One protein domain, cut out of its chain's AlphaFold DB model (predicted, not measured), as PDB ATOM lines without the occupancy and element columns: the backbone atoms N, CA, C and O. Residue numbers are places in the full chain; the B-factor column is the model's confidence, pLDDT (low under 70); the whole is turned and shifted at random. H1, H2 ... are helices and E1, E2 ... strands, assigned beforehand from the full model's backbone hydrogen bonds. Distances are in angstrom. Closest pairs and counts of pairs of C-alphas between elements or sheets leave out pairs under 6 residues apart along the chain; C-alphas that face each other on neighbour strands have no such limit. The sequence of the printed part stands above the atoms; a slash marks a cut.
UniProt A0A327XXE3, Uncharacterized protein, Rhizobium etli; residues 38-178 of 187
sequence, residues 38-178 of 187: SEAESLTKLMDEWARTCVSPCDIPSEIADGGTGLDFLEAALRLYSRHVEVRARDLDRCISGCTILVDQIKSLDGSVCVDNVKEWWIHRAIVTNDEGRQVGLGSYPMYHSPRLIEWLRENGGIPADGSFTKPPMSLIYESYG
ATOM      1  N   SER A  38      79.657 108.945  83.752       61.84
ATOM      2  CA  SER A  38      78.431 108.723  84.525       61.84
ATOM      3  C   SER A  38      77.515 107.662  83.910       61.84
ATOM      4  O   SER A  38      76.821 106.964  84.638       61.84
ATOM      5  N   GLU A  39      77.489 107.528  82.582       61.59
ATOM      6  CA  GLU A  39      76.713 106.486  81.900       61.59
ATOM      7  C   GLU A  39      77.346 105.116  82.137       61.59
ATOM      8  O   GLU A  39      76.639 104.172  82.474       61.59
ATOM      9  N   ALA A  40      78.674 105.007  82.048       64.06
ATOM     10  CA  ALA A  40      79.377 103.764  82.360       64.06
ATOM     11  C   ALA A  40      79.151 103.328  83.821       64.06
ATOM     12  O   ALA A  40      78.786 102.182  84.068       64.06
ATOM     13  N   GLU A  41      79.280 104.253  84.779       67.38
ATOM     14  CA  GLU A  41      78.994 103.993  86.199       67.38
ATOM     15  C   GLU A  41      77.527 103.587  86.432       67.38
ATOM     16  O   GLU A  41      77.248 102.689  87.229       67.38
ATOM     17  N   SER A  42      76.583 104.197  85.704       75.50
ATOM     18  CA  SER A  42      75.159 103.850  85.783       75.50
ATOM     19  C   SER A  42      74.871 102.438  85.270       75.50
ATOM     20  O   SER A  42      74.072 101.725  85.874       75.50
ATOM     21  N   LEU A  43      75.510 102.018  84.178       71.56
ATOM     22  CA  LEU A  43      75.303 100.692  83.591       71.56
ATOM     23  C   LEU A  43      75.931  99.580  84.428       71.56
ATOM     24  O   LEU A  43      75.305  98.544  84.641       71.56
ATOM     25  N   THR A  44      77.125  99.820  84.968       73.12
ATOM     26  CA  THR A  44      77.748  98.923  85.944       73.12
ATOM     27  C   THR A  44      76.835  98.713  87.150       73.12
ATOM     28  O   THR A  44      76.581  97.576  87.542       73.12
ATOM     29  N   LYS A  45      76.277  99.795  87.709       78.88
ATOM     30  CA  LYS A  45      75.336  99.707  88.829       78.88
ATOM     31  C   LYS A  45      74.071  98.922  88.463       78.88
ATOM     32  O   LYS A  45      73.620  98.102  89.256       78.88
ATOM     33  N   LEU A  46      73.523  99.145  87.270       80.12
ATOM     34  CA  LEU A  46      72.343  98.430  86.779       80.12
ATOM     35  C   LEU A  46      72.599  96.916  86.672       80.12
ATOM     36  O   LEU A  46      71.777  96.114  87.114       80.12
ATOM     37  N   MET A  47      73.764  96.522  86.151       80.00
ATOM     38  CA  MET A  47      74.179  95.117  86.086       80.00
ATOM     39  C   MET A  47      74.446  94.509  87.462       80.00
ATOM     40  O   MET A  47      74.106  93.347  87.699       80.00
ATOM     41  N   ASP A  48      75.006  95.288  88.386       78.19
ATOM     42  CA  ASP A  48      75.199  94.876  89.775       78.19
ATOM     43  C   ASP A  48      73.868  94.570  90.472       78.19
ATOM     44  O   ASP A  48      73.730  93.547  91.145       78.19
ATOM     45  N   GLU A  49      72.881  95.451  90.296       78.94
ATOM     46  CA  GLU A  49      71.529  95.293  90.832       78.94
ATOM     47  C   GLU A  49      70.835  94.077  90.218       78.94
ATOM     48  O   GLU A  49      70.319  93.232  90.954       78.94
ATOM     49  N   TRP A  50      70.911  93.922  88.895       83.06
ATOM     50  CA  TRP A  50      70.392  92.750  88.194       83.06
ATOM     51  C   TRP A  50      71.008  91.439  88.722       83.06
ATOM     52  O   TRP A  50      70.286  90.493  89.055       83.06
ATOM     53  N   ALA A  51      72.332  91.394  88.910       81.06
ATOM     54  CA  ALA A  51      73.048  90.213  89.403       81.06
ATOM     55  C   ALA A  51      72.686  89.832  90.852       81.06
ATOM     56  O   ALA A  51      72.994  88.728  91.316       81.06
ATOM     57  N   ARG A  52      72.042  90.727  91.614       76.06
ATOM     58  CA  ARG A  52      71.562  90.418  92.969       76.06
ATOM     59  C   ARG A  52      70.271  89.609  92.949       76.06
ATOM     60  O   ARG A  52      70.111  88.760  93.829       76.06
ATOM     61  N   THR A  53      69.395  89.847  91.973       69.94
ATOM     62  CA  THR A  53      68.008  89.356  91.964       69.94
ATOM     63  C   THR A  53      67.699  88.315  90.888       69.94
ATOM     64  O   THR A  53      66.655  87.677  90.977       69.94
ATOM     65  N   CYS A  54      68.559  88.132  89.883       64.12
ATOM     66  CA  CYS A  54      68.247  87.317  88.706       64.12
ATOM     67  C   CYS A  54      69.010  85.974  88.625       64.12
ATOM     68  O   CYS A  54      70.066  85.801  89.233       64.12
ATOM     69  N   VAL A  55      68.459  85.031  87.845       62.38
ATOM     70  CA  VAL A  55      68.999  83.681  87.560       62.38
ATOM     71  C   VAL A  55      69.159  83.418  86.043       62.38
ATOM     72  O   VAL A  55      69.880  82.500  85.646       62.38
ATOM     73  N   SER A  56      68.521  84.223  85.179       76.69
ATOM     74  CA  SER A  56      68.493  84.034  83.719       76.69
ATOM     75  C   SER A  56      69.242  85.155  82.993       76.69
ATOM     76  O   SER A  56      68.844  86.313  83.108       76.69
ATOM     77  N   PRO A  57      70.254  84.851  82.158       74.56
ATOM     78  CA  PRO A  57      71.034  85.857  81.433       74.56
ATOM     79  C   PRO A  57      70.232  86.557  80.322       74.56
ATOM     80  O   PRO A  57      70.770  87.418  79.641       74.56
ATOM     81  N   CYS A  58      68.967  86.191  80.097       73.94
ATOM     82  CA  CYS A  58      68.075  86.874  79.154       73.94
ATOM     83  C   CYS A  58      67.137  87.893  79.806       73.94
ATOM     84  O   CYS A  58      66.521  88.665  79.081       73.94
ATOM     85  N   ASP A  59      67.076  87.951  81.137       79.19
ATOM     86  CA  ASP A  59      66.285  88.959  81.858       79.19
ATOM     87  C   ASP A  59      67.116  90.223  82.143       79.19
ATOM     88  O   ASP A  59      66.830  90.984  83.070       79.19
ATOM     89  N   ILE A  60      68.212  90.406  81.402       77.00
ATOM     90  CA  ILE A  60      69.073  91.581  81.505       77.00
ATOM     91  C   ILE A  60      68.257  92.814  81.066       77.00
ATOM     92  O   ILE A  60      67.505  92.723  80.091       77.00
ATOM     93  N   PRO A  61      68.395  93.967  81.746       74.94
ATOM     94  CA  PRO A  61      67.696  95.194  81.378       74.94
ATOM     95  C   PRO A  61      67.881  95.570  79.905       74.94
ATOM     96  O   PRO A  61      68.975  95.460  79.344       74.94
ATOM     97  N   SER A  62      66.802  96.038  79.277       75.19
ATOM     98  CA  SER A  62      66.754  96.361  77.845       75.19
ATOM     99  C   SER A  62      67.816  97.370  77.398       75.19
ATOM    100  O   SER A  62      68.296  97.306  76.274       75.19
ATOM    101  N   GLU A  63      68.237  98.249  78.304       73.06
ATOM    102  CA  GLU A  63      69.230  99.306  78.125       73.06
ATOM    103  C   GLU A  63      70.627  98.770  77.768       73.06
ATOM    104  O   GLU A  63      71.471  99.508  77.264       73.06
ATOM    105  N   ILE A  64      70.871  97.487  78.040       72.88
ATOM    106  CA  ILE A  64      72.144  96.786  77.829       72.88
ATOM    107  C   ILE A  64      71.951  95.386  77.223       72.88
ATOM    108  O   ILE A  64      72.924  94.664  77.006       72.88
ATOM    109  N   ALA A  65      70.711  94.985  76.924       71.38
ATOM    110  CA  ALA A  65      70.397  93.688  76.324       71.38
ATOM    111  C   ALA A  65      71.035  93.523  74.931       71.38
ATOM    112  O   ALA A  65      71.531  92.444  74.594       71.38
ATOM    113  N   ASP A  66      71.143  94.621  74.179       69.75
ATOM    114  CA  ASP A  66      71.858  94.700  72.897       69.75
ATOM    115  C   ASP A  66      73.396  94.712  73.072       69.75
ATOM    116  O   ASP A  66      74.162  94.983  72.150       69.75
ATOM    117  N   GLY A  67      73.893  94.402  74.268       68.62
ATOM    118  CA  GLY A  67      75.313  94.285  74.566       68.62
ATOM    119  C   GLY A  67      75.974  95.597  74.980       68.62
ATOM    120  O   GLY A  67      75.352  96.633  75.220       68.62
ATOM    121  N   GLY A  68      77.294  95.539  75.107       64.50
ATOM    122  CA  GLY A  68      78.089  96.622  75.667       64.50
ATOM    123  C   GLY A  68      79.578  96.373  75.493       64.50
ATOM    124  O   GLY A  68      80.003  95.493  74.746       64.50
ATOM    125  N   THR A  69      80.385  97.168  76.187       64.31
ATOM    126  CA  THR A  69      81.852  97.086  76.091       64.31
ATOM    127  C   THR A  69      82.428  95.808  76.709       64.31
ATOM    128  O   THR A  69      83.597  95.498  76.491       64.31
ATOM    129  N   GLY A  70      81.625  95.071  77.486       67.62
ATOM    130  CA  GLY A  70      82.009  93.829  78.156       67.62
ATOM    131  C   GLY A  70      82.423  94.028  79.616       67.62
ATOM    132  O   GLY A  70      82.269  93.108  80.413       67.62
ATOM    133  N   LEU A  71      82.886  95.226  79.997       71.75
ATOM    134  CA  LEU A  71      83.269  95.551  81.381       71.75
ATOM    135  C   LEU A  71      82.076  95.510  82.344       71.75
ATOM    136  O   LEU A  71      82.177  94.980  83.446       71.75
ATOM    137  N   ASP A  72      80.941  96.025  81.890       73.81
ATOM    138  CA  ASP A  72      79.643  96.003  82.559       73.81
ATOM    139  C   ASP A  72      79.157  94.570  82.845       73.81
ATOM    140  O   ASP A  72      78.617  94.284  83.914       73.81
ATOM    141  N   PHE A  73      79.439  93.638  81.936       81.56
ATOM    142  CA  PHE A  73      79.115  92.222  82.107       81.56
ATOM    143  C   PHE A  73      80.114  91.489  83.003       81.56
ATOM    144  O   PHE A  73      79.721  90.579  83.731       81.56
ATOM    145  N   LEU A  74      81.392  91.884  82.984       82.00
ATOM    146  CA  LEU A  74      82.438  91.273  83.804       82.00
ATOM    147  C   LEU A  74      82.173  91.460  85.305       82.00
ATOM    148  O   LEU A  74      82.346  90.518  86.073       82.00
ATOM    149  N   GLU A  75      81.728  92.642  85.736       82.44
ATOM    150  CA  GLU A  75      81.436  92.885  87.156       82.44
ATOM    151  C   GLU A  75      80.263  92.028  87.658       82.44
ATOM    152  O   GLU A  75      80.367  91.371  88.699       82.44
ATOM    153  N   ALA A  76      79.181  91.943  86.876       85.12
ATOM    154  CA  ALA A  76      78.077  91.034  87.174       85.12
ATOM    155  C   ALA A  76      78.522  89.565  87.176       85.12
ATOM    156  O   ALA A  76      78.148  88.814  88.082       85.12
ATOM    157  N   ALA A  77      79.353  89.159  86.211       88.25
ATOM    158  CA  ALA A  77      79.890  87.805  86.135       88.25
ATOM    159  C   ALA A  77      80.710  87.447  87.385       88.25
ATOM    160  O   ALA A  77      80.472  86.402  87.990       88.25
ATOM    161  N   LEU A  78      81.604  88.338  87.833       87.75
ATOM    162  CA  LEU A  78      82.387  88.165  89.063       87.75
ATOM    163  C   LEU A  78      81.492  88.023  90.297       87.75
ATOM    164  O   LEU A  78      81.746  87.174  91.157       87.75
ATOM    165  N   ARG A  79      80.415  88.813  90.387       85.50
ATOM    166  CA  ARG A  79      79.460  88.708  91.495       85.50
ATOM    167  C   ARG A  79      78.753  87.356  91.505       85.50
ATOM    168  O   ARG A  79      78.696  86.723  92.560       85.50
ATOM    169  N   LEU A  80      78.223  86.911  90.368       86.62
ATOM    170  CA  LEU A  80      77.527  85.625  90.257       86.62
ATOM    171  C   LEU A  80      78.471  84.452  90.541       86.62
ATOM    172  O   LEU A  80      78.121  83.562  91.319       86.62
ATOM    173  N   TYR A  81      79.695  84.520  90.012       88.69
ATOM    174  CA  TYR A  81      80.763  83.561  90.277       88.69
ATOM    175  C   TYR A  81      81.093  83.465  91.774       88.69
ATOM    176  O   TYR A  81      81.041  82.377  92.346       88.69
ATOM    177  N   SER A  82      81.334  84.600  92.444       87.12
ATOM    178  CA  SER A  82      81.667  84.637  93.880       87.12
ATOM    179  C   SER A  82      80.569  84.075  94.790       87.12
ATOM    180  O   SER A  82      80.835  83.659  95.914       87.12
ATOM    181  N   ARG A  83      79.322  84.067  94.307       83.88
ATOM    182  CA  ARG A  83      78.149  83.537  95.010       83.88
ATOM    183  C   ARG A  83      77.825  82.091  94.623       83.88
ATOM    184  O   ARG A  83      76.835  81.562  95.122       83.88
ATOM    185  N   HIS A  84      78.609  81.480  93.731       85.44
ATOM    186  CA  HIS A  84      78.352  80.159  93.152       85.44
ATOM    187  C   HIS A  84      76.939  80.024  92.559       85.44
ATOM    188  O   HIS A  84      76.300  78.978  92.670       85.44
ATOM    189  N   VAL A  85      76.431  81.100  91.951       83.56
ATOM    190  CA  VAL A  85      75.128  81.075  91.279       83.56
ATOM    191  C   VAL A  85      75.296  80.390  89.930       83.56
ATOM    192  O   VAL A  85      76.113  80.809  89.113       83.56
ATOM    193  N   GLU A  86      74.497  79.356  89.687       85.50
ATOM    194  CA  GLU A  86      74.374  78.771  88.357       85.50
ATOM    195  C   GLU A  86      73.488  79.649  87.471       85.50
ATOM    196  O   GLU A  86      72.326  79.901  87.797       85.50
ATOM    197  N   VAL A  87      74.029  80.078  86.332       86.38
ATOM    198  CA  VAL A  87      73.297  80.868  85.339       86.38
ATOM    199  C   VAL A  87      72.761  79.961  84.242       86.38
ATOM    200  O   VAL A  87      73.501  79.211  83.606       86.38
ATOM    201  N   ARG A  88      71.451  80.042  84.002       87.88
ATOM    202  CA  ARG A  88      70.746  79.154  83.071       87.88
ATOM    203  C   ARG A  88      70.124  79.956  81.939       87.88
ATOM    204  O   ARG A  88      69.188  80.713  82.173       87.88
ATOM    205  N   ALA A  89      70.596  79.759  80.711       89.19
ATOM    206  CA  ALA A  89      69.906  80.238  79.516       89.19
ATOM    207  C   ALA A  89      68.937  79.145  79.047       89.19
ATOM    208  O   ALA A  89      69.352  78.208  78.360       89.19
ATOM    209  N   ARG A  90      67.668  79.215  79.469       87.88
ATOM    210  CA  ARG A  90      66.715  78.121  79.271       87.88
ATOM    211  C   ARG A  90      65.340  78.565  78.774       87.88
ATOM    212  O   ARG A  90      64.798  79.528  79.297       87.88
ATOM    213  N   ASP A  91      64.772  77.786  77.848       85.12
ATOM    214  CA  ASP A  91      63.400  77.936  77.333       85.12
ATOM    215  C   ASP A  91      63.161  79.327  76.702       85.12
ATOM    216  O   ASP A  91      62.157  79.994  76.949       85.12
ATOM    217  N   LEU A  92      64.117  79.768  75.878       83.88
ATOM    218  CA  LEU A  92      64.151  81.105  75.279       83.88
ATOM    219  C   LEU A  92      63.956  81.037  73.766       83.88
ATOM    220  O   LEU A  92      64.562  80.207  73.082       83.88
ATOM    221  N   ASP A  93      63.201  81.986  73.214       87.31
ATOM    222  CA  ASP A  93      63.136  82.163  71.760       87.31
ATOM    223  C   ASP A  93      64.494  82.589  71.192       87.31
ATOM    224  O   ASP A  93      64.911  82.113  70.140       87.31
ATOM    225  N   ARG A  94      65.216  83.458  71.901       87.12
ATOM    226  CA  ARG A  94      66.562  83.883  71.516       87.12
ATOM    227  C   ARG A  94      67.356  84.399  72.708       87.12
ATOM    228  O   ARG A  94      66.790  85.050  73.580       87.12
ATOM    229  N   CYS A  95      68.663  84.156  72.697       87.75
ATOM    230  CA  CYS A  95      69.647  84.834  73.542       87.75
ATOM    231  C   CYS A  95      70.443  85.797  72.656       87.75
ATOM    232  O   CYS A  95      71.016  85.378  71.648       87.75
ATOM    233  N   ILE A  96      70.436  87.085  73.003       86.31
ATOM    234  CA  ILE A  96      71.023  88.154  72.189       86.31
ATOM    235  C   ILE A  96      72.164  88.810  72.962       86.31
ATOM    236  O   ILE A  96      71.994  89.131  74.134       86.31
ATOM    237  N   SER A  97      73.299  89.016  72.293       85.06
ATOM    238  CA  SER A  97      74.398  89.922  72.657       85.06
ATOM    239  C   SER A  97      74.768  89.950  74.135       85.06
ATOM    240  O   SER A  97      75.619  89.163  74.543       85.06
ATOM    241  N   GLY A  98      74.130  90.804  74.947       83.75
ATOM    242  CA  GLY A  98      74.389  90.911  76.380       83.75
ATOM    243  C   GLY A  98      74.219  89.580  77.112       83.75
ATOM    244  O   GLY A  98      75.065  89.218  77.928       83.75
ATOM    245  N   CYS A  99      73.207  88.790  76.740       86.44
ATOM    246  CA  CYS A  99      73.034  87.430  77.251       86.44
ATOM    247  C   CYS A  99      74.247  86.548  76.923       86.44
ATOM    248  O   CYS A  99      74.787  85.871  77.799       86.44
ATOM    249  N   THR A 100      74.714  86.582  75.671       89.06
ATOM    250  CA  THR A 100      75.875  85.796  75.248       89.06
ATOM    251  C   THR A 100      77.145  86.236  75.962       89.06
ATOM    252  O   THR A 100      77.896  85.388  76.433       89.06
ATOM    253  N   ILE A 101      77.384  87.547  76.044       87.75
ATOM    254  CA  ILE A 101      78.562  88.122  76.696       87.75
ATOM    255  C   ILE A 101      78.584  87.704  78.164       87.75
ATOM    256  O   ILE A 101      79.616  87.249  78.644       87.75
ATOM    257  N   LEU A 102      77.456  87.794  78.872       87.12
ATOM    258  CA  LEU A 102      77.395  87.402  80.274       87.12
ATOM    259  C   LEU A 102      77.692  85.911  80.479       87.12
ATOM    260  O   LEU A 102      78.506  85.563  81.334       87.12
ATOM    261  N   VAL A 103      77.049  85.034  79.699       91.19
ATOM    262  CA  VAL A 103      77.272  83.580  79.774       91.19
ATOM    263  C   VAL A 103      78.742  83.248  79.530       91.19
ATOM    264  O   VAL A 103      79.334  82.460  80.267       91.19
ATOM    265  N   ASP A 104      79.344  83.883  78.531       91.19
ATOM    266  CA  ASP A 104      80.735  83.663  78.169       91.19
ATOM    267  C   ASP A 104      81.722  84.165  79.241       91.19
ATOM    268  O   ASP A 104      82.652  83.441  79.592       91.19
ATOM    269  N   GLN A 105      81.481  85.341  79.838       89.44
ATOM    270  CA  GLN A 105      82.298  85.872  80.940       89.44
ATOM    271  C   GLN A 105      82.200  85.005  82.201       89.44
ATOM    272  O   GLN A 105      83.202  84.758  82.862       89.44
ATOM    273  N   ILE A 106      81.014  84.505  82.551       89.62
ATOM    274  CA  ILE A 106      80.883  83.602  83.704       89.62
ATOM    275  C   ILE A 106      81.608  82.288  83.420       89.62
ATOM    276  O   ILE A 106      82.318  81.784  84.289       89.62
ATOM    277  N   LYS A 107      81.484  81.750  82.198       90.94
ATOM    278  CA  LYS A 107      82.187  80.523  81.812       90.94
ATOM    279  C   LYS A 107      83.706  80.698  81.835       90.94
ATOM    280  O   LYS A 107      84.399  79.777  82.258       90.94
ATOM    281  N   SER A 108      84.228  81.848  81.409       89.62
ATOM    282  CA  SER A 108      85.673  82.121  81.404       89.62
ATOM    283  C   SER A 108      86.273  82.234  82.806       89.62
ATOM    284  O   SER A 108      87.455  81.951  82.992       89.62
ATOM    285  N   LEU A 109      85.445  82.575  83.798       89.88
ATOM    286  CA  LEU A 109      85.779  82.539  85.222       89.88
ATOM    287  C   LEU A 109      85.647  81.137  85.842       89.88
ATOM    288  O   LEU A 109      85.798  81.008  87.052       89.88
ATOM    289  N   ASP A 110      85.353  80.103  85.048       90.12
ATOM    290  CA  ASP A 110      85.019  78.750  85.517       90.12
ATOM    291  C   ASP A 110      83.733  78.692  86.372       90.12
ATOM    292  O   ASP A 110      83.565  77.879  87.279       90.12
ATOM    293  N   GLY A 111      82.790  79.601  86.107       87.38
ATOM    294  CA  GLY A 111      81.470  79.596  86.728       87.38
ATOM    295  C   GLY A 111      80.519  78.560  86.118       87.38
ATOM    296  O   GLY A 111      80.664  78.141  84.965       87.38
ATOM    297  N   SER A 112      79.494  78.173  86.887       87.06
ATOM    298  CA  SER A 112      78.440  77.280  86.393       87.06
ATOM    299  C   SER A 112      77.491  78.033  85.460       87.06
ATOM    300  O   SER A 112      76.707  78.883  85.892       87.06
ATOM    301  N   VAL A 113      77.558  77.703  84.172       89.00
ATOM    302  CA  VAL A 113      76.581  78.112  83.161       89.00
ATOM    303  C   VAL A 113      76.030  76.891  82.441       89.00
ATOM    304  O   VAL A 113      76.731  75.895  82.278       89.00
ATOM    305  N   CYS A 114      74.787  76.968  81.977       87.38
ATOM    306  CA  CYS A 114      74.239  75.971  81.065       87.38
ATOM    307  C   CYS A 114      73.208  76.578  80.112       87.38
ATOM    308  O   CYS A 114      72.567  77.589  80.421       87.38
ATOM    309  N   VAL A 115      73.032  75.932  78.960       91.00
ATOM    310  CA  VAL A 115      72.076  76.326  77.917       91.00
ATOM    311  C   VAL A 115      71.097  75.179  77.653       91.00
ATOM    312  O   VAL A 115      71.512  74.026  77.566       91.00
ATOM    313  N   ASP A 116      69.798  75.451  77.516       89.69
ATOM    314  CA  ASP A 116      68.798  74.419  77.187       89.69
ATOM    315  C   ASP A 116      67.566  74.996  76.477       89.69
ATOM    316  O   ASP A 116      67.084  76.065  76.829       89.69
ATOM    317  N   ASN A 117      67.035  74.301  75.471       86.69
ATOM    318  CA  ASN A 117      65.851  74.731  74.701       86.69
ATOM    319  C   ASN A 117      65.877  76.195  74.203       86.69
ATOM    320  O   ASN A 117      64.832  76.836  74.094       86.69
ATOM    321  N   VAL A 118      67.055  76.741  73.891       88.50
ATOM    322  CA  VAL A 118      67.177  78.064  73.263       88.50
ATOM    323  C   VAL A 118      67.061  77.897  71.749       88.50
ATOM    324  O   VAL A 118      67.789  77.086  71.173       88.50
ATOM    325  N   LYS A 119      66.143  78.624  71.097       89.69
ATOM    326  CA  LYS A 119      65.913  78.454  69.647       89.69
ATOM    327  C   LYS A 119      66.992  79.125  68.805       89.69
ATOM    328  O   LYS A 119      67.446  78.535  67.827       89.69
ATOM    329  N   GLU A 120      67.417  80.330  69.179       93.12
ATOM    330  CA  GLU A 120      68.473  81.051  68.469       93.12
ATOM    331  C   GLU A 120      69.482  81.734  69.404       93.12
ATOM    332  O   GLU A 120      69.153  82.187  70.501       93.12
ATOM    333  N   TRP A 121      70.721  81.866  68.926       93.38
ATOM    334  CA  TRP A 121      71.805  82.544  69.630       93.38
ATOM    335  C   TRP A 121      72.418  83.612  68.734       93.38
ATOM    336  O   TRP A 121      72.902  83.303  67.646       93.38
ATOM    337  N   TRP A 122      72.302  84.875  69.130       91.88
ATOM    338  CA  TRP A 122      72.592  86.019  68.271       91.88
ATOM    339  C   TRP A 122      73.719  86.850  68.869       91.88
ATOM    340  O   TRP A 122      73.622  87.348  69.988       91.88
ATOM    341  N   ILE A 123      74.774  87.038  68.087       89.00
ATOM    342  CA  ILE A 123      75.958  87.800  68.463       89.00
ATOM    343  C   ILE A 123      76.061  88.998  67.533       89.00
ATOM    344  O   ILE A 123      75.985  88.836  66.322       89.00
ATOM    345  N   HIS A 124      76.283  90.189  68.065       84.88
ATOM    346  CA  HIS A 124      76.662  91.342  67.255       84.88
ATOM    347  C   HIS A 124      77.700  92.173  67.994       84.88
ATOM    348  O   HIS A 124      78.032  91.935  69.156       84.88
ATOM    349  N   ARG A 125      78.255  93.136  67.272       79.00
ATOM    350  CA  ARG A 125      79.214  94.085  67.813       79.00
ATOM    351  C   ARG A 125      78.461  95.142  68.610       79.00
ATOM    352  O   ARG A 125      77.434  95.626  68.144       79.00
ATOM    353  N   ALA A 126      79.004  95.536  69.761       72.88
ATOM    354  CA  ALA A 126      78.483  96.674  70.506       72.88
ATOM    355  C   ALA A 126      78.421  97.901  69.591       72.88
ATOM    356  O   ALA A 126      79.401  98.217  68.917       72.88
ATOM    357  N   ILE A 127      77.274  98.566  69.552       72.56
ATOM    358  CA  ILE A 127      77.027  99.690  68.654       72.56
ATOM    359  C   ILE A 127      77.098 100.984  69.468       72.56
ATOM    360  O   ILE A 127      76.612 101.052  70.599       72.56
ATOM    361  N   VAL A 128      77.740 102.006  68.910       67.94
ATOM    362  CA  VAL A 128      77.723 103.374  69.431       67.94
ATOM    363  C   VAL A 128      77.281 104.336  68.350       67.94
ATOM    364  O   VAL A 128      77.433 104.082  67.158       67.94
ATOM    365  N   THR A 129      76.760 105.477  68.774       67.88
ATOM    366  CA  THR A 129      76.497 106.597  67.878       67.88
ATOM    367  C   THR A 129      77.768 107.436  67.762       67.88
ATOM    368  O   THR A 129      78.285 107.893  68.778       67.88
ATOM    369  N   ASN A 130      78.301 107.597  66.550       71.00
ATOM    370  CA  ASN A 130      79.457 108.463  66.301       71.00
ATOM    371  C   ASN A 130      79.059 109.957  66.295       71.00
ATOM    372  O   ASN A 130      77.877 110.291  66.381       71.00
ATOM    373  N   ASP A 131      80.032 110.862  66.128       74.25
ATOM    374  CA  ASP A 131      79.808 112.323  66.079       74.25
ATOM    375  C   ASP A 131      78.852 112.762  64.949       74.25
ATOM    376  O   ASP A 131      78.311 113.866  64.974       74.25
ATOM    377  N   GLU A 132      78.620 111.903  63.953       77.06
ATOM    378  CA  GLU A 132      77.715 112.142  62.821       77.06
ATOM    379  C   GLU A 132      76.287 111.629  63.084       77.06
ATOM    380  O   GLU A 132      75.442 111.661  62.188       77.06
ATOM    381  N   GLY A 133      76.009 111.099  64.278       72.69
ATOM    382  CA  GLY A 133      74.719 110.492  64.605       72.69
ATOM    383  C   GLY A 133      74.509 109.101  63.993       72.69
ATOM    384  O   GLY A 133      73.399 108.570  64.048       72.69
ATOM    385  N   ARG A 134      75.541 108.491  63.395       74.81
ATOM    386  CA  ARG A 134      75.458 107.160  62.779       74.81
ATOM    387  C   ARG A 134      75.781 106.073  63.793       74.81
ATOM    388  O   ARG A 134      76.747 106.179  64.543       74.81
ATOM    389  N   GLN A 135      75.000 104.999  63.751       69.56
ATOM    390  CA  GLN A 135      75.278 103.772  64.488       69.56
ATOM    391  C   GLN A 135      76.477 103.061  63.852       69.56
ATOM    392  O   GLN A 135      76.432 102.679  62.683       69.56
ATOM    393  N   VAL A 136      77.557 102.909  64.611       65.50
ATOM    394  CA  VAL A 136      78.779 102.223  64.193       65.50
ATOM    395  C   VAL A 136      79.178 101.206  65.248       65.50
ATOM    396  O   VAL A 136      79.045 101.438  66.449       65.50
ATOM    397  N   GLY A 137      79.681 100.060  64.807       66.38
ATOM    398  CA  GLY A 137      80.226  99.079  65.722       66.38
ATOM    399  C   GLY A 137      81.497  99.586  66.409       66.38
ATOM    400  O   GLY A 137      82.400 100.107  65.754       66.38
ATOM    401  N   LEU A 138      81.611  99.386  67.720       63.09
ATOM    402  CA  LEU A 138      82.842  99.639  68.461       63.09
ATOM    403  C   LEU A 138      83.971  98.733  67.949       63.09
ATOM    404  O   LEU A 138      83.803  97.525  67.754       63.09
ATOM    405  N   GLY A 139      85.150  99.322  67.738       49.56
ATOM    406  CA  GLY A 139      86.348  98.593  67.308       49.56
ATOM    407  C   GLY A 139      86.798  97.543  68.330       49.56
ATOM    408  O   GLY A 139      87.307  96.489  67.947       49.56
ATOM    409  N   SER A 140      86.536  97.793  69.617       51.38
ATOM    410  CA  SER A 140      86.705  96.822  70.694       51.38
ATOM    411  C   SER A 140      85.621  95.747  70.596       51.38
ATOM    412  O   SER A 140      84.469  95.971  70.972       51.38
ATOM    413  N   TYR A 141      85.986  94.581  70.071       53.12
ATOM    414  CA  TYR A 141      85.152  93.385  70.139       53.12
ATOM    415  C   TYR A 141      84.817  93.081  71.610       53.12
ATOM    416  O   TYR A 141      85.734  93.148  72.436       53.12
ATOM    417  N   PRO A 142      83.575  92.691  71.966       57.34
ATOM    418  CA  PRO A 142      83.405  91.907  73.178       57.34
ATOM    419  C   PRO A 142      84.310  90.682  73.025       57.34
ATOM    420  O   PRO A 142      84.192  89.922  72.061       57.34
ATOM    421  N   MET A 143      85.299  90.560  73.908       64.62
ATOM    422  CA  MET A 143      86.204  89.420  73.881       64.62
ATOM    423  C   MET A 143      85.409  88.213  74.357       64.62
ATOM    424  O   MET A 143      85.180  88.061  75.556       64.62
ATOM    425  N   TYR A 144      84.950  87.402  73.408       80.88
ATOM    426  CA  TYR A 144      84.500  86.054  73.707       80.88
ATOM    427  C   TYR A 144      85.706  85.221  74.123       80.88
ATOM    428  O   TYR A 144      86.794  85.374  73.566       80.88
ATOM    429  N   HIS A 145      85.502  84.349  75.097       84.69
ATOM    430  CA  HIS A 145      86.517  83.514  75.718       84.69
ATOM    431  C   HIS A 145      86.356  82.045  75.340       84.69
ATOM    432  O   HIS A 145      87.338  81.311  75.410       84.69
ATOM    433  N   SER A 146      85.165  81.604  74.907       89.25
ATOM    434  CA  SER A 146      84.971  80.238  74.396       89.25
ATOM    435  C   SER A 146      85.867  79.973  73.170       89.25
ATOM    436  O   SER A 146      85.611  80.538  72.101       89.25
ATOM    437  N   PRO A 147      86.872  79.071  73.251       89.62
ATOM    438  CA  PRO A 147      87.791  78.824  72.137       89.62
ATOM    439  C   PRO A 147      87.081  78.334  70.872       89.62
ATOM    440  O   PRO A 147      87.417  78.756  69.769       89.62
ATOM    441  N   ARG A 148      86.055  77.490  71.040       89.69
ATOM    442  CA  ARG A 148      85.224  76.957  69.950       89.69
ATOM    443  C   ARG A 148      84.442  78.061  69.247       89.69
ATOM    444  O   ARG A 148      84.397  78.095  68.019       89.69
ATOM    445  N   LEU A 149      83.846  78.974  70.014       90.69
ATOM    446  CA  LEU A 149      83.108  80.099  69.450       90.69
ATOM    447  C   LEU A 149      84.044  81.067  68.719       90.69
ATOM    448  O   LEU A 149      83.720  81.507  67.620       90.69
ATOM    449  N   ILE A 150      85.214  81.361  69.295       89.75
ATOM    450  CA  ILE A 150      86.238  82.213  68.671       89.75
ATOM    451  C   ILE A 150      86.713  81.610  67.346       89.75
ATOM    452  O   ILE A 150      86.797  82.317  66.341       89.75
ATOM    453  N   GLU A 151      87.019  80.311  67.332       92.50
ATOM    454  CA  GLU A 151      87.451  79.602  66.127       92.50
ATOM    455  C   GLU A 151      86.377  79.653  65.040       92.50
ATOM    456  O   GLU A 151      86.665  80.079  63.922       92.50
ATOM    457  N   TRP A 152      85.130  79.334  65.390       94.50
ATOM    458  CA  TRP A 152      84.012  79.403  64.455       94.50
ATOM    459  C   TRP A 152      83.797  80.822  63.914       94.50
ATOM    460  O   TRP A 152      83.628  80.997  62.708       94.50
ATOM    461  N   LEU A 153      83.855  81.851  64.769       91.06
ATOM    462  CA  LEU A 153      83.745  83.247  64.338       91.06
ATOM    463  C   LEU A 153      84.846  83.593  63.332       91.06
ATOM    464  O   LEU A 153      84.555  84.172  62.290       91.06
ATOM    465  N   ARG A 154      86.096  83.202  63.596       91.00
ATOM    466  CA  ARG A 154      87.225  83.426  62.680       91.00
ATOM    467  C   ARG A 154      87.003  82.765  61.315       91.00
ATOM    468  O   ARG A 154      87.351  83.355  60.297       91.00
ATOM    469  N   GLU A 155      86.421  81.571  61.290       94.00
ATOM    470  CA  GLU A 155      86.143  80.818  60.059       94.00
ATOM    471  C   GLU A 155      84.932  81.347  59.279       94.00
ATOM    472  O   GLU A 155      84.863  81.178  58.064       94.00
ATOM    473  N   ASN A 156      84.003  82.031  59.951       93.62
ATOM    474  CA  ASN A 156      82.740  82.499  59.374       93.62
ATOM    475  C   ASN A 156      82.706  84.023  59.152       93.62
ATOM    476  O   ASN A 156      81.641  84.633  59.143       93.62
ATOM    477  N   GLY A 157      83.872  84.652  58.962       89.12
ATOM    478  CA  GLY A 157      83.973  86.082  58.630       89.12
ATOM    479  C   GLY A 157      83.852  87.040  59.822       89.12
ATOM    480  O   GLY A 157      83.841  88.255  59.639       89.12
ATOM    481  N   GLY A 158      83.822  86.512  61.046       87.69
ATOM    482  CA  GLY A 158      83.794  87.275  62.288       87.69
ATOM    483  C   GLY A 158      82.424  87.864  62.624       87.69
ATOM    484  O   GLY A 158      81.373  87.369  62.219       87.69
ATOM    485  N   ILE A 159      82.451  88.931  63.425       85.38
ATOM    486  CA  ILE A 159      81.266  89.719  63.770       85.38
ATOM    487  C   ILE A 159      81.265  90.976  62.894       85.38
ATOM    488  O   ILE A 159      82.230  91.757  62.978       85.38
ATOM    489  N   PRO A 160      80.211  91.195  62.089       84.31
ATOM    490  CA  PRO A 160      80.106  92.330  61.186       84.31
ATOM    491  C   PRO A 160      80.381  93.680  61.860       84.31
ATOM    492  O   PRO A 160      80.025  93.930  63.015       84.31
ATOM    493  N   ALA A 161      81.065  94.566  61.134       78.31
ATOM    494  CA  ALA A 161      81.399  95.907  61.619       78.31
ATOM    495  C   ALA A 161      80.188  96.858  61.626       78.31
ATOM    496  O   ALA A 161      80.175  97.827  62.382       78.31
ATOM    497  N   ASP A 162      79.174  96.562  60.813       78.62
ATOM    498  CA  ASP A 162      77.926  97.322  60.695       78.62
ATOM    499  C   ASP A 162      76.937  97.065  61.848       78.62
ATOM    500  O   ASP A 162      75.860  97.654  61.877       78.62
ATOM    501  N   GLY A 163      77.297  96.200  62.803       75.94
ATOM    502  CA  GLY A 163      76.448  95.851  63.939       75.94
ATOM    503  C   GLY A 163      75.359  94.828  63.613       75.94
ATOM    504  O   GLY A 163      74.541  94.536  64.483       75.94
ATOM    505  N   SER A 164      75.347  94.261  62.401       84.12
ATOM    506  CA  SER A 164      74.460  93.147  62.075       84.12
ATOM    507  C   SER A 164      74.801  91.889  62.884       84.12
ATOM    508  O   SER A 164      75.904  91.723  63.418       84.12
ATOM    509  N   PHE A 165      73.810  91.005  63.013       87.69
ATOM    510  CA  PHE A 165      73.921  89.800  63.826       87.69
ATOM    511  C   PHE A 165      74.583  88.648  63.072       87.69
ATOM    512  O   PHE A 165      74.174  88.280  61.971       87.69
ATOM    513  N   THR A 166      75.509  87.987  63.753       90.81
ATOM    514  CA  THR A 166      75.999  86.649  63.440       90.81
ATOM    515  C   THR A 166      75.240  85.623  64.281       90.81
ATOM    516  O   THR A 166      75.046  85.802  65.485       90.81
ATOM    517  N   LYS A 167      74.820  84.520  63.651       94.31
ATOM    518  CA  LYS A 167      74.041  83.451  64.290       94.31
ATOM    519  C   LYS A 167      74.824  82.132  64.302       94.31
ATOM    520  O   LYS A 167      74.721  81.374  63.336       94.31
ATOM    521  N   PRO A 168      75.628  81.847  65.341       93.81
ATOM    522  CA  PRO A 168      76.243  80.534  65.498       93.81
ATOM    523  C   PRO A 168      75.186  79.421  65.593       93.81
ATOM    524  O   PRO A 168      74.108  79.632  66.157       93.81
ATOM    525  N   PRO A 169      75.481  78.215  65.077       95.12
ATOM    526  CA  PRO A 169      74.581  77.081  65.229       95.12
ATOM    527  C   PRO A 169      74.473  76.681  66.706       95.12
ATOM    528  O   PRO A 169      75.468  76.652  67.430       95.12
ATOM    529  N   MET A 170      73.274  76.297  67.153       93.44
ATOM    530  CA  MET A 170      73.044  75.933  68.559       93.44
ATOM    531  C   MET A 170      73.907  74.758  69.042       93.44
ATOM    532  O   MET A 170      74.250  74.708  70.219       93.44
ATOM    533  N   SER A 171      74.312  73.838  68.159       93.25
ATOM    534  CA  SER A 171      75.247  72.760  68.511       93.25
ATOM    535  C   SER A 171      76.577  73.296  69.049       93.25
ATOM    536  O   SER A 171      77.049  72.824  70.079       93.25
ATOM    537  N   LEU A 172      77.131  74.337  68.419       95.06
ATOM    538  CA  LEU A 172      78.355  75.005  68.865       95.06
ATOM    539  C   LEU A 172      78.169  75.675  70.233       95.06
ATOM    540  O   LEU A 172      79.078  75.671  71.060       95.06
ATOM    541  N   ILE A 173      76.989  76.250  70.475       94.56
ATOM    542  CA  ILE A 173      76.648  76.892  71.749       94.56
ATOM    543  C   ILE A 173      76.588  75.859  72.874       94.56
ATOM    544  O   ILE A 173      77.172  76.077  73.934       94.56
ATOM    545  N   TYR A 174      75.963  74.705  72.632       92.00
ATOM    546  CA  TYR A 174      75.952  73.610  73.601       92.00
ATOM    547  C   TYR A 174      77.352  73.035  73.850       92.00
ATOM    548  O   TYR A 174      77.677  72.736  74.995       92.00
ATOM    549  N   GLU A 175      78.200  72.920  72.824       90.31
ATOM    550  CA  GLU A 175      79.606  72.522  72.998       90.31
ATOM    551  C   GLU A 175      80.409  73.549  73.809       90.31
ATOM    552  O   GLU A 175      81.270  73.173  74.601       90.31
ATOM    553  N   SER A 176      80.125  74.839  73.622       92.12
ATOM    554  CA  SER A 176      80.841  75.938  74.280       92.12
ATOM    555  C   SER A 176      80.477  76.083  75.756       92.12
ATOM    556  O   SER A 176      81.351  76.317  76.591       92.12
ATOM    557  N   TYR A 177      79.190  75.963  76.085       90.94
ATOM    558  CA  TYR A 177      78.667  76.343  77.402       90.94
ATOM    559  C   TYR A 177      77.989  75.195  78.158       90.94
ATOM    560  O   TYR A 177      77.666  75.352  79.330       90.94
ATOM    561  N   GLY A 178      77.822  74.028  77.533       88.50
ATOM    562  CA  GLY A 178      77.185  72.860  78.136       88.50
ATOM    563  C   GLY A 178      75.655  72.918  78.115       88.50
ATOM    564  O   GLY A 178      75.037  73.984  78.056       88.50
TER     565      GLY A 178
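Overview. This is residues 38 to 178 of the 187 residues of an uncharacterized protein of Rhizobium etli (UniProt A0A327XXE3). Helix H4 sits in the middle, with two short pairs of parallel strands, E1 with E3 and E2 with E4, along one side of it; H3 packs on H4 and H1 packs on H3, while H6 and H5 form a helical hairpin on the side of H4 away from H3. The strand hairpin E5 and E6 lies at one end of the domain, away from the other pairs. The printed part has 141 residues with six named helices and six named strands, in the order H1 H2 H3 E1 E2 H4 E3 E4 E5 E6 H5 H6, and its class is mixed, helices and strands. The whole is compact, with a radius of gyration of the C-alphas of 14.3 A and spans of 43 by 38 by 25 A.

Along the chain. Start at the sheet of E1, residues 87 to 90, and E3, residues 113 to 116; find C-alpha 87 at (73.297, 80.868, 85.339), from where E1 runs 9.4 A, while E3 runs 10.5 A. Look next at the shorter strands E2, residues 94 to 96, and E4, residues 120 to 122, and then at E5, residues 127 to 129, and E6, residues 135 to 137. Between E2 and E3 along the chain you find H4, residues 98 to 108, 15.2 A long. Go back to the first printed residue for H1, residues 38 to 53: it begins with C-alpha 38 at (78.431, 108.723, 84.525) and is 23.2 A long. H2, residues 62 to 65, and H3, residues 71 to 82 and 16.7 A long, follow it. Near the end come H5, residues 147 to 155, 12.4 A long, and H6, residues 170 to 177, 10.5 A long, which ends with C-alpha 177 at (78.667, 76.343, 77.402).

Arrangement. Begin with the parallel neighbours E1 and E3, at 8 degrees, where N 89 and O 114 are 2.9 A apart, within hydrogen-bond range. E2 and E4 are parallel too, at 10 degrees, with N 122 and O 95 at 2.9 A. From E3, look to H4: their closest C-alphas, of Lys 107 and Val 113, are 6.2 A apart. H4 is the hub, touching three other helices. It touches H3 at Ala 77 and Ile 106, whose C-alphas are closest at 5.0 A, with a steep tilt of 50 degrees, the same way. H4 only just touches H2, with 3 pairs of C-alphas within 8 A, the closest being Ala 65 and Gly 98 at 4.9 A. It also only just touches H6, again with 3 pairs, Lys 107 and Tyr 177 being closest at 7.0 A. Farther out, H1 touches H3 at a shallow tilt of 27 degrees, the same way, with the C-alphas of Thr 44 and Asp 72 closest at 4.9 A; H1 and H4 are apart. H5 and H6 form a helical hairpin, a steep tilt of 41 degrees, opposite ways, with the C-alphas of Arg 148 and Ser 176 closest at 6.2 A. E5 and E6 are an antiparallel hairpin at 138 degrees, with N 128 and O 136 at 2.8 A; both are apart from H1, H2, H3, H4 and H6. In H4, H5 and H6 every O i to N i+4 pair is within hydrogen-bond range; in H1 it is 11 of 12 and in H3 7 of 8, while H2 is too short for such a pair.

Size, cuts and confidence. The two C-alphas farthest apart are those of His 84 and Glu 132, at 44.1 A. The printed part has no cut. The link from H5 to H6, residues 156 to 169, is long; those from H1 to H2 and from E6 to H5 are short, and the others are tight. The mean pLDDT of the printed part is 81.5, and you find values under 70 at residues 38 to 41, 53 to 55, 66 to 70, 128 to 129 and 135 to 143.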